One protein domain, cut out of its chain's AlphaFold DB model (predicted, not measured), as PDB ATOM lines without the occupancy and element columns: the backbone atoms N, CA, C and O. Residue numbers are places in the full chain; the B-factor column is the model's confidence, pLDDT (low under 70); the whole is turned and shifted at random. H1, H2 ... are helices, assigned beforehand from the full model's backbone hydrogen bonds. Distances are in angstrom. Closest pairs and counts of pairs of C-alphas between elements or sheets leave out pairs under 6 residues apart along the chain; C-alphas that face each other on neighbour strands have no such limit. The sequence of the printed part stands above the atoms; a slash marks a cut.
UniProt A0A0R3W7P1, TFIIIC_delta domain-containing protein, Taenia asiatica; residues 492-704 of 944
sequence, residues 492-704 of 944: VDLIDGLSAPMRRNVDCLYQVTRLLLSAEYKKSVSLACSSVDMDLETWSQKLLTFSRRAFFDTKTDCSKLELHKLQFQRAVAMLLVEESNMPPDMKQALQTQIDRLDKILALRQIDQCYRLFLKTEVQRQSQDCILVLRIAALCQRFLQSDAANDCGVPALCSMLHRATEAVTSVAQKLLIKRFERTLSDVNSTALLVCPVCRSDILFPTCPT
ATOM      1  N   VAL A 492     250.143 255.862 400.888       87.25
ATOM      2  CA  VAL A 492     250.779 255.728 402.209       87.25
ATOM      3  C   VAL A 492     251.566 254.415 402.316       87.25
ATOM      4  O   VAL A 492     252.674 254.407 402.849       87.25
ATOM      5  N   ASP A 493     251.055 253.327 401.739       87.44
ATOM      6  CA  ASP A 493     251.728 252.023 401.679       87.44
ATOM      7  C   ASP A 493     253.027 252.082 400.841       87.44
ATOM      8  O   ASP A 493     254.017 251.420 401.167       87.44
ATOM      9  N   LEU A 494     253.085 252.951 399.820       88.00
ATOM     10  CA  LEU A 494     254.312 253.231 399.061       88.00
ATOM     11  C   LEU A 494     255.462 253.790 399.919       88.00
ATOM     12  O   LEU A 494     256.616 253.593 399.539       88.00
ATOM     13  N   ILE A 495     255.197 254.460 401.051       86.06
ATOM     14  CA  ILE A 495     256.229 255.149 401.853       86.06
ATOM     15  C   ILE A 495     257.258 254.162 402.424       86.06
ATOM     16  O   ILE A 495     258.467 254.363 402.279       86.06
ATOM     17  N   ASP A 496     256.795 253.077 403.051       80.25
ATOM     18  CA  ASP A 496     257.689 252.040 403.583       80.25
ATOM     19  C   ASP A 496     258.328 251.220 402.435       80.25
ATOM     20  O   ASP A 496     259.457 250.733 402.576       80.25
ATOM     21  N   GLY A 497     257.671 251.150 401.267       82.56
ATOM     22  CA  GLY A 497     258.133 250.463 400.051       82.56
ATOM     23  C   GLY A 497     259.126 251.225 399.156       82.56
ATOM     24  O   GLY A 497     259.644 250.635 398.205       82.56
ATOM     25  N   LEU A 498     259.429 252.503 399.426       84.00
ATOM     26  CA  LEU A 498     260.323 253.312 398.581       84.00
ATOM     27  C   LEU A 498     261.717 252.672 398.443       84.00
ATOM     28  O   LEU A 498     262.468 252.619 399.409       84.00
ATOM     29  N   SER A 499     262.094 252.253 397.236       79.06
ATOM     30  CA  SER A 499     263.407 251.652 396.923       79.06
ATOM     31  C   SER A 499     264.219 252.444 395.887       79.06
ATOM     32  O   SER A 499     265.413 252.209 395.702       79.06
ATOM     33  N   ALA A 500     263.585 253.399 395.200       72.81
ATOM     34  CA  ALA A 500     264.205 254.215 394.164       72.81
ATOM     35  C   ALA A 500     264.806 255.525 394.725       72.81
ATOM     36  O   ALA A 500     264.330 256.034 395.743       72.81
ATOM     37  N   PRO A 501     265.806 256.135 394.047       70.75
ATOM     38  CA  PRO A 501     266.349 257.441 394.425       70.75
ATOM     39  C   PRO A 501     265.276 258.535 394.463       70.75
ATOM     40  O   PRO A 501     264.375 258.537 393.626       70.75
ATOM     41  N   MET A 502     265.426 259.522 395.353       73.25
ATOM     42  CA  MET A 502     264.390 260.520 395.669       73.25
ATOM     43  C   MET A 502     263.759 261.224 394.448       73.25
ATOM     44  O   MET A 502     262.559 261.486 394.455       73.25
ATOM     45  N   ARG A 503     264.515 261.446 393.357       68.25
ATOM     46  CA  ARG A 503     263.992 261.994 392.081       68.25
ATOM     47  C   ARG A 503     262.828 261.194 391.466       68.25
ATOM     48  O   ARG A 503     262.037 261.771 390.735       68.25
ATOM     49  N   ARG A 504     262.703 259.895 391.774       72.12
ATOM     50  CA  ARG A 504     261.612 259.005 391.330       72.12
ATOM     51  C   ARG A 504     260.447 258.908 392.327       72.12
ATOM     52  O   ARG A 504     259.412 258.349 391.983       72.12
ATOM     53  N   ASN A 505     260.606 259.467 393.529       77.06
ATOM     54  CA  ASN A 505     259.621 259.411 394.619       77.06
ATOM     55  C   ASN A 505     258.889 260.753 394.816       77.06
ATOM     56  O   ASN A 505     258.031 260.867 395.688       77.06
ATOM     57  N   VAL A 506     259.229 261.754 393.996       76.31
ATOM     58  CA  VAL A 506     258.644 263.103 393.898       76.31
ATOM     59  C   VAL A 506     257.126 263.119 394.054       76.31
ATOM     60  O   VAL A 506     256.579 263.879 394.848       76.31
ATOM     61  N   ASP A 507     256.456 262.252 393.308       79.31
ATOM     62  CA  ASP A 507     255.002 262.240 393.187       79.31
ATOM     63  C   ASP A 507     254.346 261.706 394.471       79.31
ATOM     64  O   ASP A 507     253.314 262.204 394.918       79.31
ATOM     65  N   CYS A 508     255.021 260.754 395.125       85.12
ATOM     66  CA  CYS A 508     254.650 260.247 396.442       85.12
ATOM     67  C   CYS A 508     254.924 261.289 397.534       85.12
ATOM     68  O   CYS A 508     254.100 261.430 398.431       85.12
ATOM     69  N   LEU A 509     256.028 262.047 397.456       82.56
ATOM     70  CA  LEU A 509     256.319 263.137 398.399       82.56
ATOM     71  C   LEU A 509     255.179 264.158 398.381       82.56
ATOM     72  O   LEU A 509     254.624 264.471 399.430       82.56
ATOM     73  N   TYR A 510     254.806 264.633 397.190       78.81
ATOM     74  CA  TYR A 510     253.735 265.613 397.044       78.81
ATOM     75  C   TYR A 510     252.398 265.094 397.593       78.81
ATOM     76  O   TYR A 510     251.762 265.781 398.391       78.81
ATOM     77  N   GLN A 511     251.986 263.877 397.220       81.88
ATOM     78  CA  GLN A 511     250.724 263.311 397.705       81.88
ATOM     79  C   GLN A 511     250.724 263.085 399.224       81.88
ATOM     80  O   GLN A 511     249.748 263.424 399.886       81.88
ATOM     81  N   VAL A 512     251.816 262.583 399.806       85.69
ATOM     82  CA  VAL A 512     251.929 262.383 401.261       85.69
ATOM     83  C   VAL A 512     251.876 263.719 402.006       85.69
ATOM     84  O   VAL A 512     251.148 263.832 402.991       85.69
ATOM     85  N   THR A 513     252.555 264.758 401.512       79.88
ATOM     86  CA  THR A 513     252.433 266.117 402.063       79.88
ATOM     87  C   THR A 513     250.998 266.647 401.934       79.88
ATOM     88  O   THR A 513     250.462 267.168 402.908       79.88
ATOM     89  N   ARG A 514     250.328 266.449 400.789       81.81
ATOM     90  CA  ARG A 514     248.917 266.835 400.588       81.81
ATOM     91  C   ARG A 514     247.982 266.168 401.606       81.81
ATOM     92  O   ARG A 514     247.124 266.845 402.169       81.81
ATOM     93  N   LEU A 515     248.172 264.876 401.880       83.62
ATOM     94  CA  LEU A 515     247.378 264.133 402.865       83.62
ATOM     95  C   LEU A 515     247.630 264.621 404.299       83.62
ATOM     96  O   LEU A 515     246.668 264.855 405.031       83.62
ATOM     97  N   LEU A 516     248.889 264.865 404.680       79.81
ATOM     98  CA  LEU A 516     249.258 265.398 406.003       79.81
ATOM     99  C   LEU A 516     248.684 266.799 406.275       79.81
ATOM    100  O   LEU A 516     248.394 267.142 407.421       79.81
ATOM    101  N   LEU A 517     248.507 267.611 405.231       78.31
ATOM    102  CA  LEU A 517     247.948 268.960 405.339       78.31
ATOM    103  C   LEU A 517     246.415 269.001 405.249       78.31
ATOM    104  O   LEU A 517     245.819 270.017 405.624       78.31
ATOM    105  N   SER A 518     245.781 267.912 404.802       79.44
ATOM    106  CA  SER A 518     244.336 267.826 404.567       79.44
ATOM    107  C   SER A 518     243.490 268.108 405.817       79.44
ATOM    108  O   SER A 518     243.858 267.793 406.952       79.44
ATOM    109  N   ALA A 519     242.303 268.684 405.604       74.69
ATOM    110  CA  ALA A 519     241.320 268.880 406.671       74.69
ATOM    111  C   ALA A 519     240.745 267.546 407.191       74.69
ATOM    112  O   ALA A 519     240.328 267.468 408.342       74.69
ATOM    113  N   GLU A 520     240.744 266.502 406.361       73.94
ATOM    114  CA  GLU A 520     240.290 265.149 406.703       73.94
ATOM    115  C   GLU A 520     241.216 264.490 407.732       73.94
ATOM    116  O   GLU A 520     240.751 264.083 408.795       73.94
ATOM    117  N   TYR A 521     242.532 264.497 407.487       74.62
ATOM    118  CA  TYR A 521     243.529 264.000 408.443       74.62
ATOM    119  C   TYR A 521     243.512 264.790 409.762       74.62
ATOM    120  O   TYR A 521     243.597 264.220 410.847       74.62
ATOM    121  N   LYS A 522     243.330 266.116 409.694       72.69
ATOM    122  CA  LYS A 522     243.209 266.961 410.896       72.69
ATOM    123  C   LYS A 522     241.966 266.611 411.728       72.69
ATOM    124  O   LYS A 522     242.061 266.596 412.952       72.69
ATOM    125  N   LYS A 523     240.838 266.269 411.087       68.31
ATOM    126  CA  LYS A 523     239.618 265.789 411.763       68.31
ATOM    127  C   LYS A 523     239.781 264.390 412.364       68.31
ATOM    128  O   LYS A 523     239.339 264.168 413.487       68.31
ATOM    129  N   SER A 524     240.415 263.451 411.654       64.94
ATOM    130  CA  SER A 524     240.590 262.080 412.164       64.94
ATOM    131  C   SER A 524     241.496 262.038 413.401       64.94
ATOM    132  O   SER A 524     241.224 261.295 414.342       64.94
ATOM    133  N   VAL A 525     242.523 262.895 413.460       59.66
ATOM    134  CA  VAL A 525     243.402 263.033 414.636       59.66
ATOM    135  C   VAL A 525     242.681 263.665 415.841       59.66
ATOM    136  O   VAL A 525     243.053 263.384 416.978       59.66
ATOM    137  N   SER A 526     241.629 264.468 415.635       57.66
ATOM    138  CA  SER A 526     240.906 265.159 416.716       57.66
ATOM    139  C   SER A 526     239.777 264.348 417.378       57.66
ATOM    140  O   SER A 526     238.967 264.938 418.086       57.66
ATOM    141  N   LEU A 527     239.680 263.030 417.137       53.44
ATOM    142  CA  LEU A 527     238.654 262.089 417.658       53.44
ATOM    143  C   LEU A 527     237.169 262.421 417.366       53.44
ATOM    144  O   LEU A 527     236.293 261.599 417.623       53.44
ATOM    145  N   ALA A 528     236.863 263.585 416.798       45.28
ATOM    146  CA  ALA A 528     235.507 264.061 416.543       45.28
ATOM    147  C   ALA A 528     234.991 263.653 415.148       45.28
ATOM    148  O   ALA A 528     234.829 264.497 414.265       45.28
ATOM    149  N   CYS A 529     234.712 262.361 414.945       46.66
ATOM    150  CA  CYS A 529     233.996 261.877 413.761       46.66
ATOM    151  C   CYS A 529     232.924 260.844 414.143       46.66
ATOM    152  O   CYS A 529     233.229 259.821 414.746       46.66
ATOM    153  N   SER A 530     231.664 261.116 413.793       49.84
ATOM    154  CA  SER A 530     230.497 260.276 414.117       49.84
ATOM    155  C   SER A 530     230.019 259.391 412.957       49.84
ATOM    156  O   SER A 530     229.011 258.699 413.084       49.84
ATOM    157  N   SER A 531     230.736 259.396 411.830       52.88
ATOM    158  CA  SER A 531     230.456 258.582 410.643       52.88
ATOM    159  C   SER A 531     231.707 257.804 410.237       52.88
ATOM    160  O   SER A 531     232.719 258.414 409.885       52.88
ATOM    161  N   VAL A 532     231.637 256.473 410.282       53.84
ATOM    162  CA  VAL A 532     232.778 255.593 409.992       53.84
ATOM    163  C   VAL A 532     232.960 255.433 408.482       53.84
ATOM    164  O   VAL A 532     232.339 254.580 407.850       53.84
ATOM    165  N   ASP A 533     233.831 256.258 407.907       64.81
ATOM    166  CA  ASP A 533     234.474 255.970 406.625       64.81
ATOM    167  C   ASP A 533     235.701 255.080 406.895       64.81
ATOM    168  O   ASP A 533     236.728 255.533 407.411       64.81
ATOM    169  N   MET A 534     235.558 253.791 406.578       64.31
ATOM    170  CA  MET A 534     236.578 252.763 406.812       64.31
ATOM    171  C   MET A 534     237.877 253.018 406.032       64.31
ATOM    172  O   MET A 534     238.958 252.683 406.526       64.31
ATOM    173  N   ASP A 535     237.800 253.609 404.837       69.31
ATOM    174  CA  ASP A 535     238.984 253.903 404.027       69.31
ATOM    175  C   ASP A 535     239.738 255.102 404.618       69.31
ATOM    176  O   ASP A 535     240.968 255.054 404.750       69.31
ATOM    177  N   LEU A 536     239.009 256.142 405.049       75.31
ATOM    178  CA  LEU A 536     239.565 257.308 405.744       75.31
ATOM    179  C   LEU A 536     240.288 256.920 407.040       75.31
ATOM    180  O   LEU A 536     241.416 257.369 407.279       75.31
ATOM    181  N   GLU A 537     239.684 256.071 407.872       76.44
ATOM    182  CA  GLU A 537     240.338 255.577 409.088       76.44
ATOM    183  C   GLU A 537     241.588 254.744 408.748       76.44
ATOM    184  O   GLU A 537     242.659 254.961 409.324       76.44
ATOM    185  N   THR A 538     241.507 253.876 407.734       81.44
ATOM    186  CA  THR A 538     242.622 253.010 407.322       81.44
ATOM    187  C   THR A 538     243.853 253.798 406.860       81.44
ATOM    188  O   THR A 538     244.961 253.525 407.335       81.44
ATOM    189  N   TRP A 539     243.716 254.784 405.959       84.44
ATOM    190  CA  TRP A 539     244.891 255.538 405.492       84.44
ATOM    191  C   TRP A 539     245.399 256.544 406.531       84.44
ATOM    192  O   TRP A 539     246.614 256.733 406.649       84.44
ATOM    193  N   SER A 540     244.511 257.145 407.332       83.94
ATOM    194  CA  SER A 540     244.923 258.118 408.351       83.94
ATOM    195  C   SER A 540     245.690 257.476 409.515       83.94
ATOM    196  O   SER A 540     246.701 258.038 409.938       83.94
ATOM    197  N   GLN A 541     245.322 256.271 409.971       84.44
ATOM    198  CA  GLN A 541     246.075 255.543 411.008       84.44
ATOM    199  C   GLN A 541     247.469 255.099 410.527       84.44
ATOM    200  O   GLN A 541     248.456 255.207 411.268       84.44
ATOM    201  N   LYS A 542     247.593 254.667 409.261       85.00
ATOM    202  CA  LYS A 542     248.898 254.384 408.634       85.00
ATOM    203  C   LYS A 542     249.767 255.646 408.568       85.00
ATOM    204  O   LYS A 542     250.931 255.619 408.968       85.00
ATOM    205  N   LEU A 543     249.192 256.772 408.138       84.56
ATOM    206  CA  LEU A 543     249.897 258.050 408.014       84.56
ATOM    207  C   LEU A 543     250.301 258.644 409.377       84.56
ATOM    208  O   LEU A 543     251.393 259.204 409.511       84.56
ATOM    209  N   LEU A 544     249.476 258.458 410.410       84.12
ATOM    210  CA  LEU A 544     249.794 258.815 411.794       84.12
ATOM    211  C   LEU A 544     250.941 257.954 412.344       84.12
ATOM    212  O   LEU A 544     251.848 258.475 412.996       84.12
ATOM    213  N   THR A 545     250.947 256.655 412.033       84.81
ATOM    214  CA  THR A 545     252.041 255.731 412.380       84.81
ATOM    215  C   THR A 545     253.356 256.132 411.709       84.81
ATOM    216  O   THR A 545     254.383 256.217 412.388       84.81
ATOM    217  N   PHE A 546     253.327 256.461 410.411       86.06
ATOM    218  CA  PHE A 546     254.477 257.038 409.710       86.06
ATOM    219  C   PHE A 546     254.948 258.333 410.383       86.06
ATOM    220  O   PHE A 546     256.128 258.454 410.698       86.06
ATOM    221  N   SER A 547     254.038 259.269 410.669       81.25
ATOM    222  CA  SER A 547     254.373 260.572 411.263       81.25
ATOM    223  C   SER A 547     255.028 260.435 412.641       81.25
ATOM    224  O   SER A 547     256.034 261.087 412.920       81.25
ATOM    225  N   ARG A 548     254.508 259.536 413.489       81.62
ATOM    226  CA  ARG A 548     255.104 259.195 414.791       81.62
ATOM    227  C   ARG A 548     256.526 258.648 414.624       81.62
ATOM    228  O   ARG A 548     257.443 259.182 415.245       81.62
ATOM    229  N   ARG A 549     256.728 257.672 413.731       79.94
ATOM    230  CA  ARG A 549     258.042 257.064 413.437       79.94
ATOM    231  C   ARG A 549     259.038 258.046 412.794       79.94
ATOM    232  O   ARG A 549     260.229 257.958 413.057       79.94
ATOM    233  N   ALA A 550     258.575 258.954 411.934       78.12
ATOM    234  CA  ALA A 550     259.435 259.826 411.130       78.12
ATOM    235  C   ALA A 550     259.843 261.130 411.835       78.12
ATOM    236  O   ALA A 550     260.929 261.640 411.563       78.12
ATOM    237  N   PHE A 551     258.988 261.677 412.709       79.31
ATOM    238  CA  PHE A 551     259.195 263.006 413.307       79.31
ATOM    239  C   PHE A 551     259.307 262.991 414.838       79.31
ATOM    240  O   PHE A 551     259.899 263.903 415.412       79.31
ATOM    241  N   PHE A 552     258.779 261.968 415.516       72.50
ATOM    242  CA  PHE A 552     258.675 261.962 416.982       72.50
ATOM    243  C   PHE A 552     259.415 260.794 417.659       72.50
ATOM    244  O   PHE A 552     259.689 260.865 418.855       72.50
ATOM    245  N   ASP A 553     259.815 259.758 416.915       73.00
ATOM    246  CA  ASP A 553     260.635 258.661 417.440       73.00
ATOM    247  C   ASP A 553     262.136 259.028 417.474       73.00
ATOM    248  O   ASP A 553     262.863 259.033 416.473       73.00
ATOM    249  N   THR A 554     262.620 259.348 418.673       64.19
ATOM    250  CA  THR A 554     264.044 259.588 418.948       64.19
ATOM    251  C   THR A 554     264.850 258.299 419.129       64.19
ATOM    252  O   THR A 554     266.075 258.338 419.000       64.19
ATOM    253  N   LYS A 555     264.195 257.157 419.381       65.81
ATOM    254  CA  LYS A 555     264.823 255.851 419.643       65.81
ATOM    255  C   LYS A 555     265.173 255.107 418.355       65.81
ATOM    256  O   LYS A 555     266.119 254.320 418.352       65.81
ATOM    257  N   THR A 556     264.458 255.355 417.255       69.25
ATOM    258  CA  THR A 556     264.848 254.822 415.943       69.25
ATOM    259  C   THR A 556     266.196 255.378 415.479       69.25
ATOM    260  O   THR A 556     266.396 256.589 415.351       69.25
ATOM    261  N   ASP A 557     267.116 254.462 415.173       72.94
ATOM    262  CA  ASP A 557     268.402 254.754 414.543       72.94
ATOM    263  C   ASP A 557     268.212 254.998 413.039       72.94
ATOM    264  O   ASP A 557     268.334 254.095 412.202       72.94
ATOM    265  N   CYS A 558     267.922 256.254 412.694       74.75
ATOM    266  CA  CYS A 558     267.721 256.694 411.317       74.75
ATOM    267  C   CYS A 558     268.928 256.385 410.407       74.75
ATOM    268  O   CYS A 558     268.764 256.247 409.197       74.75
ATOM    269  N   SER A 559     270.138 256.195 410.947       70.75
ATOM    270  CA  SER A 559     271.327 255.893 410.137       70.75
ATOM    271  C   SER A 559     271.315 254.519 409.468       70.75
ATOM    272  O   SER A 559     272.132 254.277 408.576       70.75
ATOM    273  N   LYS A 560     270.381 253.642 409.853       79.50
ATOM    274  CA  LYS A 560     270.129 252.345 409.209       79.50
ATOM    275  C   LYS A 560     269.146 252.430 408.034       79.50
ATOM    276  O   LYS A 560     269.109 251.512 407.223       79.50
ATOM    277  N   LEU A 561     268.386 253.524 407.899       79.81
ATOM    278  CA  LEU A 561     267.450 253.728 406.786       79.81
ATOM    279  C   LEU A 561     268.186 253.908 405.453       79.81
ATOM    280  O   LEU A 561     269.335 254.343 405.403       79.81
ATOM    281  N   GLU A 562     267.530 253.614 404.337       82.12
ATOM    282  CA  GLU A 562     268.105 253.841 403.007       82.12
ATOM    283  C   GLU A 562     268.210 255.345 402.684       82.12
ATOM    284  O   GLU A 562     267.464 256.166 403.224       82.12
ATOM    285  N   LEU A 563     269.150 255.736 401.814       81.44
ATOM    286  CA  LEU A 563     269.453 257.154 401.551       81.44
ATOM    287  C   LEU A 563     268.228 257.935 401.050       81.44
ATOM    288  O   LEU A 563     267.969 259.041 401.520       81.44
ATOM    289  N   HIS A 564     267.445 257.345 400.148       76.44
ATOM    290  CA  HIS A 564     266.209 257.939 399.634       76.44
ATOM    291  C   HIS A 564     265.099 258.029 400.686       76.44
ATOM    292  O   HIS A 564     264.336 258.987 400.639       76.44
ATOM    293  N   LYS A 565     265.025 257.110 401.662       84.38
ATOM    294  CA  LYS A 565     264.048 257.187 402.767       84.38
ATOM    295  C   LYS A 565     264.370 258.344 403.718       84.38
ATOM    296  O   LYS A 565     263.470 259.097 404.078       84.38
ATOM    297  N   LEU A 566     265.651 258.564 404.025       81.81
ATOM    298  CA  LEU A 566     266.112 259.741 404.778       81.81
ATOM    299  C   LEU A 566     265.834 261.053 404.033       81.81
ATOM    300  O   LEU A 566     265.323 262.008 404.618       81.81
ATOM    301  N   GLN A 567     266.133 261.098 402.729       81.00
ATOM    302  CA  GLN A 567     265.824 262.253 401.879       81.00
ATOM    303  C   GLN A 567     264.311 262.528 401.817       81.00
ATOM    304  O   GLN A 567     263.912 263.691 401.841       81.00
ATOM    305  N   PHE A 568     263.476 261.483 401.794       83.62
ATOM    306  CA  PHE A 568     262.018 261.593 401.807       83.62
ATOM    307  C   PHE A 568     261.491 262.151 403.134       83.62
ATOM    308  O   PHE A 568     260.798 263.164 403.127       83.62
ATOM    309  N   GLN A 569     261.875 261.558 404.270       85.31
ATOM    310  CA  GLN A 569     261.481 262.032 405.607       85.31
ATOM    311  C   GLN A 569     261.865 263.502 405.825       85.31
ATOM    312  O   GLN A 569     261.031 264.303 406.246       85.31
ATOM    313  N   ARG A 570     263.097 263.879 405.455       83.69
ATOM    314  CA  ARG A 570     263.572 265.268 405.521       83.69
ATOM    315  C   ARG A 570     262.759 266.202 404.622       83.69
ATOM    316  O   ARG A 570     262.460 267.321 405.027       83.69
ATOM    317  N   ALA A 571     262.418 265.770 403.407       79.38
ATOM    318  CA  ALA A 571     261.634 266.578 402.478       79.38
ATOM    319  C   ALA A 571     260.203 266.815 402.986       79.38
ATOM    320  O   ALA A 571     259.738 267.951 402.925       79.38
ATOM    321  N   VAL A 572     259.541 265.796 403.551       81.12
ATOM    322  CA  VAL A 572     258.231 265.976 404.202       81.12
ATOM    323  C   VAL A 572     258.358 266.947 405.381       81.12
ATOM    324  O   VAL A 572     257.593 267.905 405.452       81.12
ATOM    325  N   ALA A 573     259.349 266.757 406.261       80.56
ATOM    326  CA  ALA A 573     259.539 267.612 407.434       80.56
ATOM    327  C   ALA A 573     259.739 269.095 407.070       80.56
ATOM    328  O   ALA A 573     259.114 269.950 407.690       80.56
ATOM    329  N   MET A 574     260.541 269.412 406.041       77.69
ATOM    330  CA  MET A 574     260.699 270.799 405.569       77.69
ATOM    331  C   MET A 574     259.376 271.409 405.094       77.69
ATOM    332  O   MET A 574     259.049 272.523 405.490       77.69
ATOM    333  N   LEU A 575     258.599 270.682 404.284       75.12
ATOM    334  CA  LEU A 575     257.330 271.189 403.750       75.12
ATOM    335  C   LEU A 575     256.297 271.438 404.865       75.12
ATOM    336  O   LEU A 575     255.551 272.409 404.802       75.12
ATOM    337  N   LEU A 576     256.305 270.625 405.928       76.25
ATOM    338  CA  LEU A 576     255.489 270.858 407.129       76.25
ATOM    339  C   LEU A 576     255.967 272.052 407.984       76.25
ATOM    340  O   LEU A 576     255.196 272.559 408.795       76.25
ATOM    341  N   VAL A 577     257.219 272.501 407.830       77.06
ATOM    342  CA  VAL A 577     257.790 273.665 408.539       77.06
ATOM    343  C   VAL A 577     257.579 274.971 407.767       77.06
ATOM    344  O   VAL A 577     257.466 276.025 408.394       77.06
ATOM    345  N   GLU A 578     257.484 274.935 406.435       69.50
ATOM    346  CA  GLU A 578     257.161 276.117 405.616       69.50
ATOM    347  C   GLU A 578     255.703 276.592 405.808       69.50
ATOM    348  O   GLU A 578     255.415 277.775 405.641       69.50
ATOM    349  N   GLU A 579     254.807 275.708 406.258       68.81
ATOM    350  CA  GLU A 579     253.422 276.029 406.623       68.81
ATOM    351  C   GLU A 579     253.308 277.043 407.778       68.81
ATOM    352  O   GLU A 579     254.017 276.980 408.796       68.81
ATOM    353  N   SER A 580     252.371 277.987 407.634       56.78
ATOM    354  CA  SER A 580     252.130 279.068 408.602       56.78
ATOM    355  C   SER A 580     251.313 278.627 409.816       56.78
ATOM    356  O   SER A 580     251.408 279.245 410.871       56.78
ATOM    357  N   ASN A 581     250.517 277.565 409.671       66.31
ATOM    358  CA  ASN A 581     249.420 277.234 410.587       66.31
ATOM    359  C   ASN A 581     249.764 276.106 411.585       66.31
ATOM    360  O   ASN A 581     248.863 275.500 412.165       66.31
ATOM    361  N   MET A 582     251.051 275.788 411.759       70.75
ATOM    362  CA  MET A 582     251.528 274.754 412.689       70.75
ATOM    363  C   MET A 582     251.871 275.335 414.073       70.75
ATOM    364  O   MET A 582     252.470 276.411 414.134       70.75
ATOM    365  N   PRO A 583     251.578 274.624 415.185       79.25
ATOM    366  CA  PRO A 583     251.988 275.040 416.529       79.25
ATOM    367  C   PRO A 583     253.511 275.227 416.653       79.25
ATOM    368  O   PRO A 583     254.264 274.452 416.050       79.25
ATOM    369  N   PRO A 584     253.988 276.198 417.461       80.50
ATOM    370  CA  PRO A 584     255.414 276.511 417.578       80.50
ATOM    371  C   PRO A 584     256.238 275.306 418.049       80.50
ATOM    372  O   PRO A 584     257.262 275.000 417.443       80.50
ATOM    373  N   ASP A 585     255.747 274.557 419.037       80.31
ATOM    374  CA  ASP A 585     256.428 273.382 419.600       80.31
ATOM    375  C   ASP A 585     256.617 272.276 418.548       80.31
ATOM    376  O   ASP A 585     257.680 271.661 418.444       80.31
ATOM    377  N   MET A 586     255.602 272.056 417.701       77.75
ATOM    378  CA  MET A 586     255.678 271.094 416.598       77.75
ATOM    379  C   MET A 586     256.649 271.571 415.512       77.75
ATOM    380  O   MET A 586     257.408 270.766 414.971       77.75
ATOM    381  N   LYS A 587     256.677 272.878 415.224       81.62
ATOM    382  CA  LYS A 587     257.621 273.490 414.281       81.62
ATOM    383  C   LYS A 587     259.068 273.390 414.784       81.62
ATOM    384  O   LYS A 587     259.957 273.068 414.000       81.62
ATOM    385  N   GLN A 588     259.294 273.565 416.088       84.00
ATOM    386  CA  GLN A 588     260.592 273.364 416.738       84.00
ATOM    387  C   GLN A 588     261.031 271.891 416.697       84.00
ATOM    388  O   GLN A 588     262.164 271.607 416.307       84.00
ATOM    389  N   ALA A 589     260.134 270.951 417.021       82.44
ATOM    390  CA  ALA A 589     260.415 269.516 416.944       82.44
ATOM    391  C   ALA A 589     260.770 269.070 415.513       82.44
ATOM    392  O   ALA A 589     261.767 268.373 415.308       82.44
ATOM    393  N   LEU A 590     260.009 269.525 414.508       82.81
ATOM    394  CA  LEU A 590     260.300 269.259 413.098       82.81
ATOM    395  C   LEU A 590     261.644 269.864 412.666       82.81
ATOM    396  O   LEU A 590     262.423 269.170 412.017       82.81
ATOM    397  N   GLN A 591     261.966 271.101 413.071       84.88
ATOM    398  CA  GLN A 591     263.276 271.708 412.796       84.88
ATOM    399  C   GLN A 591     264.421 270.885 413.406       84.88
ATOM    400  O   GLN A 591     265.384 270.577 412.710       84.88
ATOM    401  N   THR A 592     264.285 270.436 414.658       83.88
ATOM    402  CA  THR A 592     265.292 269.581 415.314       83.88
ATOM    403  C   THR A 592     265.506 268.254 414.570       83.88
ATOM    404  O   THR A 592     266.642 267.791 414.450       83.88
ATOM    405  N   GLN A 593     264.453 267.651 414.003       83.19
ATOM    406  CA  GLN A 593     264.602 266.455 413.162       83.19
ATOM    407  C   GLN A 593     265.204 266.766 411.785       83.19
ATOM    408  O   GLN A 593     265.990 265.961 411.291       83.19
ATOM    409  N   ILE A 594     264.896 267.914 411.167       81.81
ATOM    410  CA  ILE A 594     265.555 268.357 409.924       81.81
ATOM    411  C   ILE A 594     267.063 268.487 410.168       81.81
ATOM    412  O   ILE A 594     267.843 267.893 409.425       81.81
ATOM    413  N   ASP A 595     267.467 269.155 411.250       81.12
ATOM    414  CA  ASP A 595     268.875 269.352 411.614       81.12
ATOM    415  C   ASP A 595     269.584 268.013 411.906       81.12
ATOM    416  O   ASP A 595     270.721 267.791 411.474       81.12
ATOM    417  N   ARG A 596     268.904 267.069 412.577       80.44
ATOM    418  CA  ARG A 596     269.387 265.690 412.796       80.44
ATOM    419  C   ARG A 596     269.556 264.930 411.474       80.44
ATOM    420  O   ARG A 596     270.586 264.291 411.261       80.44
ATOM    421  N   LEU A 597     268.578 265.009 410.571       80.75
ATOM    422  CA  LEU A 597     268.618 264.344 409.265       80.75
ATOM    423  C   LEU A 597     269.681 264.959 408.340       80.75
ATOM    424  O   LEU A 597     270.361 264.213 407.637       80.75
ATOM    425  N   ASP A 598     269.886 266.280 408.370       79.56
ATOM    426  CA  ASP A 598     270.959 266.957 407.629       79.56
ATOM    427  C   ASP A 598     272.347 266.487 408.075       79.56
ATOM    428  O   ASP A 598     273.165 266.137 407.220       79.56
ATOM    429  N   LYS A 599     272.600 266.372 409.389       76.75
ATOM    430  CA  LYS A 599     273.852 265.788 409.912       76.75
ATOM    431  C   LYS A 599     274.082 264.370 409.364       76.75
ATOM    432  O   LYS A 599     275.171 264.068 408.879       76.75
ATOM    433  N   ILE A 600     273.059 263.510 409.372       78.75
ATOM    434  CA  ILE A 600     273.164 262.120 408.882       78.75
ATOM    435  C   ILE A 600     273.405 262.061 407.362       78.75
ATOM    436  O   ILE A 600     274.234 261.270 406.900       78.75
ATOM    437  N   LEU A 601     272.712 262.889 406.575       77.50
ATOM    438  CA  LEU A 601     272.886 262.951 405.119       77.50
ATOM    439  C   LEU A 601     274.268 263.493 404.731       77.50
ATOM    440  O   LEU A 601     274.915 262.922 403.854       77.50
ATOM    441  N   ALA A 602     274.752 264.531 405.419       72.88
ATOM    442  CA  ALA A 602     276.102 265.067 405.257       72.88
ATOM    443  C   ALA A 602     277.179 263.997 405.496       72.88
ATOM    444  O   ALA A 602     278.044 263.777 404.646       72.88
ATOM    445  N   LEU A 603     277.087 263.282 406.623       75.94
ATOM    446  CA  LEU A 603     278.006 262.199 406.982       75.94
ATOM    447  C   LEU A 603     277.993 261.070 405.932       75.94
ATOM    448  O   LEU A 603     279.050 260.605 405.504       75.94
ATOM    449  N   ARG A 604     276.815 260.680 405.429       75.69
ATOM    450  CA  ARG A 604     276.702 259.693 404.338       75.69
ATOM    451  C   ARG A 604     277.272 260.179 403.003       75.69
ATOM    452  O   ARG A 604     277.861 259.377 402.282       75.69
ATOM    453  N   GLN A 605     277.150 261.465 402.675       72.38
ATOM    454  CA  GLN A 605     277.755 262.026 401.464       72.38
ATOM    455  C   GLN A 605     279.290 261.963 401.525       72.38
ATOM    456  O   GLN A 605     279.924 261.636 400.521       72.38
ATOM    457  N   ILE A 606     279.889 262.215 402.698       72.94
ATOM    458  CA  ILE A 606     281.338 262.070 402.916       72.94
ATOM    459  C   ILE A 606     281.778 260.613 402.677       72.94
ATOM    460  O   ILE A 606     282.691 260.370 401.888       72.94
ATOM    461  N   ASP A 607     281.091 259.644 403.290       74.00
ATOM    462  CA  ASP A 607     281.354 258.205 403.122       74.00
ATOM    463  C   ASP A 607     281.232 257.761 401.650       74.00
ATOM    464  O   ASP A 607     282.091 257.037 401.139       74.00
ATOM    465  N   GLN A 608     280.230 258.260 400.920       71.56
ATOM    466  CA  GLN A 608     280.097 258.013 399.482       71.56
ATOM    467  C   GLN A 608     281.279 258.588 398.683       71.56
ATOM    468  O   GLN A 608     281.837 257.884 397.838       71.56
ATOM    469  N   CYS A 609     281.701 259.826 398.957       69.06
ATOM    470  CA  CYS A 609     282.867 260.443 398.313       69.06
ATOM    471  C   CYS A 609     284.162 259.657 398.585       69.06
ATOM    472  O   CYS A 609     284.935 259.403 397.659       69.06
ATOM    473  N   TYR A 610     284.368 259.197 399.823       76.38
ATOM    474  CA  TYR A 610     285.493 258.336 400.199       76.38
ATOM    475  C   TYR A 610     285.475 256.995 399.457       76.38
ATOM    476  O   TYR A 610     286.478 256.612 398.851       76.38
ATOM    477  N   ARG A 611     284.331 256.298 399.418       73.19
ATOM    478  CA  ARG A 611     284.189 255.024 398.687       73.19
ATOM    479  C   ARG A 611     284.395 255.181 397.182       73.19
ATOM    480  O   ARG A 611     284.921 254.262 396.556       73.19
ATOM    481  N   LEU A 612     283.995 256.310 396.596       65.50
ATOM    482  CA  LEU A 612     284.262 256.619 395.190       65.50
ATOM    483  C   LEU A 612     285.761 256.826 394.948       65.50
ATOM    484  O   LEU A 612     286.320 256.156 394.082       65.50
ATOM    485  N   PHE A 613     286.430 257.658 395.755       69.50
ATOM    486  CA  PHE A 613     287.875 257.890 395.654       69.50
ATOM    487  C   PHE A 613     288.698 256.602 395.824       69.50
ATOM    488  O   PHE A 613     289.649 256.368 395.075       69.50
ATOM    489  N   LEU A 614     288.323 255.730 396.769       73.00
ATOM    490  CA  LEU A 614     289.000 254.447 396.993       73.00
ATOM    491  C   LEU A 614     288.844 253.470 395.813       73.00
ATOM    492  O   LEU A 614     289.770 252.712 395.546       73.00
ATOM    493  N   LYS A 615     287.737 253.515 395.060       68.25
ATOM    494  CA  LYS A 615     287.503 252.623 393.907       68.25
ATOM    495  C   LYS A 615     288.250 253.022 392.625       68.25
ATOM    496  O   LYS A 615     288.463 252.170 391.768       68.25
ATOM    497  N   THR A 616     288.614 254.292 392.443       57.16
ATOM    498  CA  THR A 616     289.035 254.848 391.137       57.16
ATOM    499  C   THR A 616     290.554 254.915 390.932       57.16
ATOM    500  O   THR A 616     291.091 255.937 390.516       57.16
ATOM    501  N   GLU A 617     291.275 253.821 391.187       51.59
ATOM    502  CA  GLU A 617     292.748 253.829 391.320       51.59
ATOM    503  C   GLU A 617     293.535 254.424 390.141       51.59
ATOM    504  O   GLU A 617     294.576 255.059 390.329       51.59
ATOM    505  N   VAL A 618     293.016 254.260 388.925       43.06
ATOM    506  CA  VAL A 618     293.696 254.645 387.682       43.06
ATOM    507  C   VAL A 618     293.538 256.142 387.357       43.06
ATOM    508  O   VAL A 618     294.470 256.743 386.825       43.06
ATOM    509  N   GLN A 619     292.403 256.760 387.715       46.44
ATOM    510  CA  GLN A 619     291.959 258.071 387.194       46.44
ATOM    511  C   GLN A 619     292.238 259.287 388.104       46.44
ATOM    512  O   GLN A 619     291.940 260.412 387.711       46.44
ATOM    513  N   ARG A 620     292.791 259.088 389.307       62.50
ATOM    514  CA  ARG A 620     292.995 260.150 390.318       62.50
ATOM    515  C   ARG A 620     293.950 261.249 389.811       62.50
ATOM    516  O   ARG A 620     295.081 260.935 389.445       62.50
ATOM    517  N   GLN A 621     293.546 262.523 389.861       61.59
ATOM    518  CA  GLN A 621     294.430 263.689 389.687       61.59
ATOM    519  C   GLN A 621     295.028 264.137 391.036       61.59
ATOM    520  O   GLN A 621     294.492 263.837 392.108       61.59
ATOM    521  N   SER A 622     296.106 264.927 391.003       63.03
ATOM    522  CA  SER A 622     296.668 265.573 392.202       63.03
ATOM    523  C   SER A 622     295.648 266.483 392.901       63.03
ATOM    524  O   SER A 622     295.525 266.448 394.124       63.03
ATOM    525  N   GLN A 623     294.850 267.225 392.124       64.50
ATOM    526  CA  GLN A 623     293.774 268.080 392.631       64.50
ATOM    527  C   GLN A 623     292.696 267.291 393.390       64.50
ATOM    528  O   GLN A 623     292.195 267.770 394.408       64.50
ATOM    529  N   ASP A 624     292.368 266.078 392.938       64.38
ATOM    530  CA  ASP A 624     291.378 265.221 393.599       64.38
ATOM    531  C   ASP A 624     291.917 264.722 394.946       64.38
ATOM    532  O   ASP A 624     291.201 264.727 395.944       64.38
ATOM    533  N   CYS A 625     293.207 264.371 394.998       69.56
ATOM    534  CA  CYS A 625     293.888 263.996 396.237       69.56
ATOM    535  C   CYS A 625     293.894 265.162 397.245       69.56
ATOM    536  O   CYS A 625     293.588 264.953 398.417       69.56
ATOM    537  N   ILE A 626     294.164 266.394 396.795       70.31
ATOM    538  CA  ILE A 626     294.124 267.605 397.637       70.31
ATOM    539  C   ILE A 626     292.701 267.883 398.150       70.31
ATOM    540  O   ILE A 626     292.522 268.137 399.342       70.31
ATOM    541  N   LEU A 627     291.683 267.809 397.284       71.56
ATOM    542  CA  LEU A 627     290.277 267.993 397.665       71.56
ATOM    543  C   LEU A 627     289.853 266.975 398.732       71.56
ATOM    544  O   LEU A 627     289.283 267.341 399.759       71.56
ATOM    545  N   VAL A 628     290.174 265.703 398.509       75.94
ATOM    546  CA  VAL A 628     289.809 264.604 399.405       75.94
ATOM    547  C   VAL A 628     290.544 264.691 400.750       75.94
ATOM    548  O   VAL A 628     289.923 264.442 401.782       75.94
ATOM    549  N   LEU A 629     291.805 265.144 400.779       76.31
ATOM    550  CA  LEU A 629     292.532 265.413 402.030       76.31
ATOM    551  C   LEU A 629     291.932 266.580 402.833       76.31
ATOM    552  O   LEU A 629     291.890 266.515 404.061       76.31
ATOM    553  N   ARG A 630     291.403 267.621 402.174       73.19
ATOM    554  CA  ARG A 630     290.676 268.705 402.865       73.19
ATOM    555  C   ARG A 630     289.357 268.208 403.468       73.19
ATOM    556  O   ARG A 630     289.060 268.530 404.616       73.19
ATOM    557  N   ILE A 631     288.609 267.367 402.745       74.62
ATOM    558  CA  ILE A 631     287.393 266.714 403.269       74.62
ATOM    559  C   ILE A 631     287.740 265.802 404.462       74.62
ATOM    560  O   ILE A 631     287.010 265.788 405.448       74.62
ATOM    561  N   ALA A 632     288.861 265.072 404.408       78.56
ATOM    562  CA  ALA A 632     289.358 264.253 405.516       78.56
ATOM    563  C   ALA A 632     289.656 265.072 406.782       78.56
ATOM    564  O   ALA A 632     289.140 264.744 407.849       78.56
ATOM    565  N   ALA A 633     290.401 266.176 406.662       76.19
ATOM    566  CA  ALA A 633     290.719 267.044 407.798       76.19
ATOM    567  C   ALA A 633     289.463 267.653 408.459       76.19
ATOM    568  O   ALA A 633     289.375 267.717 409.686       76.19
ATOM    569  N   LEU A 634     288.468 268.067 407.663       72.19
ATOM    570  CA  LEU A 634     287.197 268.590 408.181       72.19
ATOM    571  C   LEU A 634     286.343 267.497 408.842       72.19
ATOM    572  O   LEU A 634     285.787 267.725 409.915       72.19
ATOM    573  N   CYS A 635     286.278 266.299 408.252       77.19
ATOM    574  CA  CYS A 635     285.572 265.163 408.847       77.19
ATOM    575  C   CYS A 635     286.213 264.738 410.179       77.19
ATOM    576  O   CYS A 635     285.498 264.523 411.154       77.19
ATOM    577  N   GLN A 636     287.548 264.691 410.255       79.38
ATOM    578  CA  GLN A 636     288.267 264.356 411.485       79.38
ATOM    579  C   GLN A 636     288.006 265.378 412.602       79.38
ATOM    580  O   GLN A 636     287.679 264.965 413.712       79.38
ATOM    581  N   ARG A 637     288.048 266.688 412.302       74.56
ATOM    582  CA  ARG A 637     287.688 267.750 413.265       74.56
ATOM    583  C   ARG A 637     286.255 267.607 413.783       74.56
ATOM    584  O   ARG A 637     286.038 267.746 414.980       74.56
ATOM    585  N   PHE A 638     285.287 267.297 412.914       74.94
ATOM    586  CA  PHE A 638     283.907 267.058 413.350       74.94
ATOM    587  C   PHE A 638     283.800 265.826 414.261       74.94
ATOM    588  O   PHE A 638     283.224 265.920 415.341       74.94
ATOM    589  N   LEU A 639     284.398 264.696 413.869       76.81
ATOM    590  CA  LEU A 639     284.390 263.445 414.642       76.81
ATOM    591  C   LEU A 639     285.100 263.550 416.008       76.81
ATOM    592  O   LEU A 639     284.921 262.668 416.842       76.81
ATOM    593  N   GLN A 640     285.899 264.598 416.228       77.75
ATOM    594  CA  GLN A 640     286.573 264.917 417.493       77.75
ATOM    595  C   GLN A 640     285.819 265.959 418.344       77.75
ATOM    596  O   GLN A 640     286.302 266.322 419.412       77.75
ATOM    597  N   SER A 641     284.666 266.452 417.884       75.62
ATOM    598  CA  SER A 641     283.853 267.462 418.576       75.62
ATOM    599  C   SER A 641     282.621 266.853 419.248       75.62
ATOM    600  O   SER A 641     282.053 265.881 418.745       75.62
ATOM    601  N   ASP A 642     282.140 267.468 420.330       66.75
ATOM    602  CA  ASP A 642     280.950 267.008 421.066       66.75
ATOM    603  C   ASP A 642     279.694 266.919 420.181       66.75
ATOM    604  O   ASP A 642     278.874 266.014 420.336       66.75
ATOM    605  N   ALA A 643     279.611 267.757 419.141       63.97
ATOM    606  CA  ALA A 643     278.543 267.732 418.143       63.97
ATOM    607  C   ALA A 643     278.432 266.403 417.352       63.97
ATOM    608  O   ALA A 643     277.398 266.156 416.716       63.97
ATOM    609  N   ALA A 644     279.463 265.546 417.376       63.19
ATOM    610  CA  ALA A 644     279.408 264.183 416.844       63.19
ATOM    611  C   ALA A 644     278.756 263.186 417.819       63.19
ATOM    612  O   ALA A 644     278.090 262.253 417.361       63.19
ATOM    613  N   ASN A 645     278.875 263.410 419.133       64.31
ATOM    614  CA  ASN A 645     278.153 262.656 420.163       64.31
ATOM    615  C   ASN A 645     276.657 263.022 420.114       64.31
ATOM    616  O   ASN A 645     275.808 262.140 419.963       64.31
ATOM    617  N   ASP A 646     276.349 264.324 420.068       62.84
ATOM    618  CA  ASP A 646     274.987 264.874 419.922       62.84
ATOM    619  C   ASP A 646     274.290 264.485 418.606       62.84
ATOM    620  O   ASP A 646     273.084 264.674 418.440       62.84
ATOM    621  N   CYS A 647     275.029 263.956 417.628       62.84
ATOM    622  CA  CYS A 647     274.449 263.450 416.385       62.84
ATOM    623  C   CYS A 647     273.574 262.200 416.625       62.84
ATOM    624  O   CYS A 647     272.692 261.898 415.820       62.84
ATOM    625  N   GLY A 648     273.798 261.468 417.726       66.44
ATOM    626  CA  GLY A 648     273.032 260.266 418.071       66.44
ATOM    627  C   GLY A 648     273.286 259.075 417.140       66.44
ATOM    628  O   GLY A 648     272.452 258.175 417.055       66.44
ATOM    629  N   VAL A 649     274.414 259.070 416.415       73.69
ATOM    630  CA  VAL A 649     274.766 258.029 415.434       73.69
ATOM    631  C   VAL A 649     276.225 257.561 415.592       73.69
ATOM    632  O   VAL A 649     277.074 257.839 414.738       73.69
ATOM    633  N   PRO A 650     276.551 256.798 416.651       76.31
ATOM    634  CA  PRO A 650     277.919 256.337 416.889       76.31
ATOM    635  C   PRO A 650     278.436 255.421 415.767       76.31
ATOM    636  O   PRO A 650     279.558 255.589 415.299       76.31
ATOM    637  N   ALA A 651     277.608 254.501 415.257       78.50
ATOM    638  CA  ALA A 651     278.034 253.511 414.263       78.50
ATOM    639  C   ALA A 651     278.480 254.129 412.921       78.50
ATOM    640  O   ALA A 651     279.457 253.669 412.325       78.50
ATOM    641  N   LEU A 652     277.803 255.185 412.449       79.25
ATOM    642  CA  LEU A 652     278.198 255.906 411.232       79.25
ATOM    643  C   LEU A 652     279.499 256.683 411.458       79.25
ATOM    644  O   LEU A 652     280.390 256.619 410.614       79.25
ATOM    645  N   CYS A 653     279.645 257.337 412.614       82.31
ATOM    646  CA  CYS A 653     280.874 258.027 413.004       82.31
ATOM    647  C   CYS A 653     282.078 257.063 413.068       82.31
ATOM    648  O   CYS A 653     283.119 257.351 412.482       82.31
ATOM    649  N   SER A 654     281.929 255.868 413.658       83.31
ATOM    650  CA  SER A 654     282.989 254.838 413.707       83.31
ATOM    651  C   SER A 654     283.289 254.163 412.356       83.31
ATOM    652  O   SER A 654     284.357 253.567 412.181       83.31
ATOM    653  N   MET A 655     282.371 254.206 411.383       83.56
ATOM    654  CA  MET A 655     282.676 253.827 409.995       83.56
ATOM    655  C   MET A 655     283.435 254.940 409.272       83.56
ATOM    656  O   MET A 655     284.456 254.667 408.643       83.56
ATOM    657  N   LEU A 656     282.977 256.187 409.409       83.44
ATOM    658  CA  LEU A 656     283.613 257.355 408.803       83.44
ATOM    659  C   LEU A 656     285.033 257.573 409.307       83.44
ATOM    660  O   LEU A 656     285.896 257.837 408.486       83.44
ATOM    661  N   HIS A 657     285.303 257.391 410.601       86.94
ATOM    662  CA  HIS A 657     286.652 257.520 411.158       86.94
ATOM    663  C   HIS A 657     287.660 256.626 410.412       86.94
ATOM    664  O   HIS A 657     288.623 257.123 409.829       86.94
ATOM    665  N   ARG A 658     287.349 255.328 410.288       87.62
ATOM    666  CA  ARG A 658     288.171 254.350 409.550       87.62
ATOM    667  C   ARG A 658     288.265 254.651 408.051       87.62
ATOM    668  O   ARG A 658     289.306 254.423 407.435       87.62
ATOM    669  N   ALA A 659     287.193 255.169 407.449       84.00
ATOM    670  CA  ALA A 659     287.205 255.589 406.049       84.00
ATOM    671  C   ALA A 659     288.109 256.819 405.829       84.00
ATOM    672  O   ALA A 659     288.894 256.824 404.881       84.00
ATOM    673  N   THR A 660     288.060 257.806 406.730       85.56
ATOM    674  CA  THR A 660     288.922 258.997 406.751       85.56
ATOM    675  C   THR A 660     290.394 258.611 406.861       85.56
ATOM    676  O   THR A 660     291.205 259.103 406.075       85.56
ATOM    677  N   GLU A 661     290.755 257.697 407.767       88.75
ATOM    678  CA  GLU A 661     292.128 257.185 407.914       88.75
ATOM    679  C   GLU A 661     292.631 256.503 406.632       88.75
ATOM    680  O   GLU A 661     293.686 256.862 406.098       88.75
ATOM    681  N   ALA A 662     291.853 255.555 406.096       87.12
ATOM    682  CA  ALA A 662     292.208 254.811 404.889       87.12
ATOM    683  C   ALA A 662     292.378 255.738 403.673       87.12
ATOM    684  O   ALA A 662     293.377 255.658 402.952       87.12
ATOM    685  N   VAL A 663     291.433 256.661 403.475       84.06
ATOM    686  CA  VAL A 663     291.475 257.669 402.410       84.06
ATOM    687  C   VAL A 663     292.663 258.608 402.565       84.06
ATOM    688  O   VAL A 663     293.357 258.859 401.581       84.06
ATOM    689  N   THR A 664     292.934 259.089 403.779       86.00
ATOM    690  CA  THR A 664     294.076 259.971 404.063       86.00
ATOM    691  C   THR A 664     295.384 259.271 403.714       86.00
ATOM    692  O   THR A 664     296.195 259.825 402.974       86.00
ATOM    693  N   SER A 665     295.552 258.017 404.145       87.88
ATOM    694  CA  SER A 665     296.741 257.219 403.835       87.88
ATOM    695  C   SER A 665     296.935 257.031 402.324       87.88
ATOM    696  O   SER A 665     298.045 257.209 401.821       87.88
ATOM    697  N   VAL A 666     295.870 256.712 401.579       84.75
ATOM    698  CA  VAL A 666     295.927 256.535 400.114       84.75
ATOM    699  C   VAL A 666     296.219 257.859 399.399       84.75
ATOM    700  O   VAL A 666     297.111 257.909 398.553       84.75
ATOM    701  N   ALA A 667     295.525 258.943 399.751       81.00
ATOM    702  CA  ALA A 667     295.690 260.245 399.109       81.00
ATOM    703  C   ALA A 667     297.071 260.868 399.380       81.00
ATOM    704  O   ALA A 667     297.687 261.384 398.450       81.00
ATOM    705  N   GLN A 668     297.606 260.752 400.604       84.62
ATOM    706  CA  GLN A 668     298.980 261.168 400.928       84.62
ATOM    707  C   GLN A 668     300.016 260.366 400.131       84.62
ATOM    708  O   GLN A 668     300.903 260.951 399.509       84.62
ATOM    709  N   LYS A 669     299.888 259.029 400.093       83.62
ATOM    710  CA  LYS A 669     300.799 258.155 399.333       83.62
ATOM    711  C   LYS A 669     300.818 258.507 397.845       83.62
ATOM    712  O   LYS A 669     301.892 258.513 397.254       83.62
ATOM    713  N   LEU A 670     299.667 258.834 397.254       78.25
ATOM    714  CA  LEU A 670     299.572 259.277 395.859       78.25
ATOM    715  C   LEU A 670     300.177 260.668 395.640       78.25
ATOM    716  O   LEU A 670     300.963 260.840 394.712       78.25
ATOM    717  N   LEU A 671     299.839 261.646 396.487       77.00
ATOM    718  CA  LEU A 671     300.323 263.022 396.356       77.00
ATOM    719  C   LEU A 671     301.858 263.089 396.419       77.00
ATOM    720  O   LEU A 671     302.471 263.755 395.588       77.00
ATOM    721  N   ILE A 672     302.460 262.320 397.331       77.31
ATOM    722  CA  ILE A 672     303.913 262.243 397.504       77.31
ATOM    723  C   ILE A 672     304.559 261.367 396.415       77.31
ATOM    724  O   ILE A 672     305.457 261.832 395.725       77.31
ATOM    725  N   LYS A 673     304.119 260.110 396.225       77.81
ATOM    726  CA  LYS A 673     304.838 259.132 395.372       77.81
ATOM    727  C   LYS A 673     304.485 259.148 393.880       77.81
ATOM    728  O   LYS A 673     305.183 258.499 393.110       77.81
ATOM    729  N   ARG A 674     303.388 259.797 393.468       71.19
ATOM    730  CA  ARG A 674     302.943 259.861 392.054       71.19
ATOM    731  C   ARG A 674     302.892 261.287 391.503       71.19
ATOM    732  O   ARG A 674     302.890 261.453 390.289       71.19
ATOM    733  N   PHE A 675     302.826 262.297 392.372       75.31
ATOM    734  CA  PHE A 675     302.721 263.704 391.974       75.31
ATOM    735  C   PHE A 675     303.791 264.612 392.593       75.31
ATOM    736  O   PHE A 675     303.746 265.812 392.342       75.31
ATOM    737  N   GLU A 676     304.719 264.055 393.381       75.38
ATOM    738  CA  GLU A 676     305.904 264.736 393.936       75.38
ATOM    739  C   GLU A 676     305.589 266.035 394.708       75.38
ATOM    740  O   GLU A 676     306.403 266.953 394.781       75.38
ATOM    741  N   ARG A 677     304.397 266.114 395.322       66.12
ATOM    742  CA  ARG A 677     303.947 267.281 396.096       66.12
ATOM    743  C   ARG A 677     303.933 267.035 397.599       66.12
ATOM    744  O   ARG A 677     303.526 265.980 398.088       66.12
ATOM    745  N   THR A 678     304.315 268.073 398.331       64.81
ATOM    746  CA  THR A 678     304.288 268.157 399.792       64.81
ATOM    747  C   THR A 678     302.895 268.505 400.326       64.81
ATOM    748  O   THR A 678     302.064 269.095 399.637       64.81
ATOM    749  N   LEU A 679     302.624 268.172 401.596       62.94
ATOM    750  CA  LEU A 679     301.338 268.490 402.241       62.94
ATOM    751  C   LEU A 679     301.126 269.993 402.521       62.94
ATOM    752  O   LEU A 679     300.012 270.383 402.860       62.94
ATOM    753  N   SER A 680     302.153 270.830 402.342       59.50
ATOM    754  CA  SER A 680     302.098 272.300 402.446       59.50
ATOM    755  C   SER A 680     300.950 272.931 401.649       59.50
ATOM    756  O   SER A 680     300.311 273.871 402.117       59.50
ATOM    757  N   ASP A 681     300.649 272.386 400.468       52.06
ATOM    758  CA  ASP A 681     299.629 272.894 399.540       52.06
ATOM    759  C   ASP A 681     298.187 272.639 400.043       52.06
ATOM    760  O   ASP A 681     297.197 273.204 399.551       52.06
ATOM    761  N   VAL A 682     298.030 271.757 401.036       57.78
ATOM    762  CA  VAL A 682     296.738 271.323 401.575       57.78
ATOM    763  C   VAL A 682     296.304 272.263 402.705       57.78
ATOM    764  O   VAL A 682     296.117 271.850 403.847       57.78
ATOM    765  N   ASN A 683     296.124 273.551 402.383       55.84
ATOM    766  CA  ASN A 683     295.660 274.539 403.358       55.84
ATOM    767  C   ASN A 683     294.336 274.088 404.015       55.84
ATOM    768  O   ASN A 683     293.317 273.927 403.339       55.84
ATOM    769  N   SER A 684     294.375 273.878 405.336       50.12
ATOM    770  CA  SER A 684     293.300 273.263 406.128       50.12
ATOM    771  C   SER A 684     292.278 274.255 406.702       50.12
ATOM    772  O   SER A 684     291.376 273.840 407.432       50.12
ATOM    773  N   THR A 685     292.407 275.550 406.393       46.59
ATOM    774  CA  THR A 685     291.429 276.600 406.746       46.59
ATOM    775  C   THR A 685     290.641 277.117 405.539       46.59
ATOM    776  O   THR A 685     289.699 277.887 405.707       46.59
ATOM    777  N   ALA A 686     290.981 276.685 404.321       46.38
ATOM    778  CA  ALA A 686     290.274 277.084 403.110       46.38
ATOM    779  C   ALA A 686     288.889 276.414 403.030       46.38
ATOM    780  O   ALA A 686     288.800 275.200 402.824       46.38
ATOM    781  N   LEU A 687     287.825 277.217 403.157       45.06
ATOM    782  CA  LEU A 687     286.434 276.794 402.966       45.06
ATOM    783  C   LEU A 687     286.261 276.043 401.637       45.06
ATOM    784  O   LEU A 687     286.715 276.489 400.577       45.06
ATOM    785  N   LEU A 688     285.611 274.881 401.693       50.00
ATOM    786  CA  LEU A 688     285.389 274.026 400.529       50.00
ATOM    787  C   LEU A 688     284.197 274.520 399.707       50.00
ATOM    788  O   LEU A 688     283.136 273.903 399.692       50.00
ATOM    789  N   VAL A 689     284.385 275.620 398.984       41.19
ATOM    790  CA  VAL A 689     283.395 276.126 398.027       41.19
ATOM    791  C   VAL A 689     283.133 275.072 396.945       41.19
ATOM    792  O   VAL A 689     284.029 274.686 396.190       41.19
ATOM    793  N   CYS A 690     281.887 274.609 396.846       34.97
ATOM    794  CA  CYS A 690     281.477 273.596 395.884       34.97
ATOM    795  C   CYS A 690     281.677 274.100 394.438       34.97
ATOM    796  O   CYS A 690     281.081 275.119 394.069       34.97
ATOM    797  N   PRO A 691     282.426 273.382 393.572       32.34
ATOM    798  CA  PRO A 691     282.720 273.812 392.198       32.34
ATOM    799  C   PRO A 691     281.500 273.774 391.254       32.34
ATOM    800  O   PRO A 691     281.627 274.046 390.062       32.34
ATOM    801  N   VAL A 692     280.322 273.450 391.793       29.12
ATOM    802  CA  VAL A 692     279.034 273.330 391.102       29.12
ATOM    803  C   VAL A 692     278.179 274.578 391.298       29.12
ATOM    804  O   VAL A 692     277.774 275.226 390.339       29.12
ATOM    805  N   CYS A 693     277.894 274.905 392.559       34.44
ATOM    806  CA  CYS A 693     276.922 275.918 392.971       34.44
ATOM    807  C   CYS A 693     277.539 277.041 393.820       34.44
ATOM    808  O   CYS A 693     276.807 277.872 394.352       34.44
ATOM    809  N   ARG A 694     278.873 277.049 393.975       35.84
ATOM    810  CA  ARG A 694     279.643 277.977 394.823       35.84
ATOM    811  C   ARG A 694     279.146 278.080 396.278       35.84
ATOM    812  O   ARG A 694     279.320 279.109 396.914       35.84
ATOM    813  N   SER A 695     278.536 277.018 396.801       35.53
ATOM    814  CA  SER A 695     278.084 276.911 398.199       35.53
ATOM    815  C   SER A 695     279.083 276.103 399.027       35.53
ATOM    816  O   SER A 695     279.673 275.164 398.494       35.53
ATOM    817  N   ASP A 696     279.254 276.412 400.309       41.94
ATOM    818  CA  ASP A 696     280.224 275.712 401.159       41.94
ATOM    819  C   ASP A 696     279.863 274.242 401.414       41.94
ATOM    820  O   ASP A 696     278.730 273.888 401.759       41.94
ATOM    821  N   ILE A 697     280.859 273.368 401.260       43.16
ATOM    822  CA  ILE A 697     280.771 271.952 401.600       43.16
ATOM    823  C   ILE A 697     281.042 271.808 403.103       43.16
ATOM    824  O   ILE A 697     282.166 271.547 403.528       43.16
ATOM    825  N   LEU A 698     279.931 271.881 403.846       38.56
ATOM    826  CA  LEU A 698     279.705 271.459 405.237       38.56
ATOM    827  C   LEU A 698     279.965 272.470 406.363       38.56
ATOM    828  O   LEU A 698     280.911 273.246 406.349       38.56
ATOM    829  N   PHE A 699     279.098 272.331 407.374       34.59
ATOM    830  CA  PHE A 699     279.021 273.054 408.646       34.59
ATOM    831  C   PHE A 699     278.704 274.558 408.541       34.59
ATOM    832  O   PHE A 699     279.615 275.370 408.384       34.59
ATOM    833  N   PRO A 700     277.435 274.977 408.763       34.66
ATOM    834  CA  PRO A 700     277.220 276.241 409.464       34.66
ATOM    835  C   PRO A 700     278.032 276.216 410.769       34.66
ATOM    836  O   PRO A 700     278.131 275.180 411.431       34.66
ATOM    837  N   THR A 701     278.662 277.340 411.097       28.28
ATOM    838  CA  THR A 701     279.648 277.441 412.178       28.28
ATOM    839  C   THR A 701     279.085 277.054 413.545       28.28
ATOM    840  O   THR A 701     277.917 277.305 413.842       28.28
ATOM    841  N   CYS A 702     279.953 276.515 414.408       24.66
ATOM    842  CA  CYS A 702     279.680 276.384 415.843       24.66
ATOM    843  C   CYS A 702     279.231 277.752 416.421       24.66
ATOM    844  O   CYS A 702     279.679 278.785 415.912       24.66
ATOM    845  N   PRO A 703     278.356 277.807 417.445       28.28
ATOM    846  CA  PRO A 703     277.560 279.001 417.761       28.28
ATOM    847  C   PRO A 703     278.317 280.066 418.582       28.28
ATOM    848  O   PRO A 703     277.812 280.570 419.580       28.28
ATOM    849  N   THR A 704     279.539 280.417 418.175       24.34
ATOM    850  CA  THR A 704     280.420 281.379 418.865       24.34
ATOM    851  C   THR A 704     280.565 282.729 418.155       24.34
ATOM    852  O   THR A 704     281.268 283.601 418.661       24.34
TER     853      THR A 704
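AT A GLANCE: This is residues 492 to 704 of the 944 residues of the protein "TFIIIC_delta domain-containing protein" of Taenia asiatica (UniProt A0A0R3W7P1). Two helical lobes lie end to end on one long helix, H6: H1 to H5 make one lobe at its first part, and H7 and H9 pack on its later part in a three-helix up-and-down bundle, each helix running against the one before. Residues 526 to 535 stick out from the first lobe, and residues 674 to 704 form a tail with no named element. The printed part has 213 residues with nine named helices, H1 to H9 in order, and no named strand: all helix. It is loose, with a radius of gyration of the C-alphas of 21.6 A, and spans 78 by 39 by 31 A.

IN THESE COORDINATES: H1, residues 492 to 497, begins with C-alpha 492 at (250.779, 255.728, 402.209). H2 is residues 506 to 517, H3 519 to 525, H4 534 to 552, 26.0 A long, and H5 563 to 578. H6, residues 584 to 615, is 46.5 A long. H7 is residues 622 to 639, H8 642 to 645, and H9, 650 to 673, ends with C-alpha 673 at (304.838, 259.132, 395.372), 34.6 A from its first.

HOW THE PARTS SIT: H6, the hub, touches H5 at a shallow tilt of 30 degrees, a hairpin, the C-alphas of Arg 570 and Ile 594 closest at 5.7 A. H7 and H9 touch at 31 degrees, shallow, opposite ways, Cys 625 and Ala 667 closest at 5.1 A between C-alphas. H2 touches H5, H1 touches H4, and H3 touches H4; H8 touches no helix. Every O i to N i+4 pair is within hydrogen-bond range in H2 to H7; H9 has 19 of 20, H1 0 of 2 but 2 of 3 O i to N i+3 pairs, and H8 is too short.

THE WHOLE: The C-alphas of Ser 530 and Glu 676 are farthest apart, 78.2 A. The printed part has no cut and no long link. Mean pLDDT of the printed part is 71.0; 70 residues are under 70, among them 523 to 535 and 677 to 704.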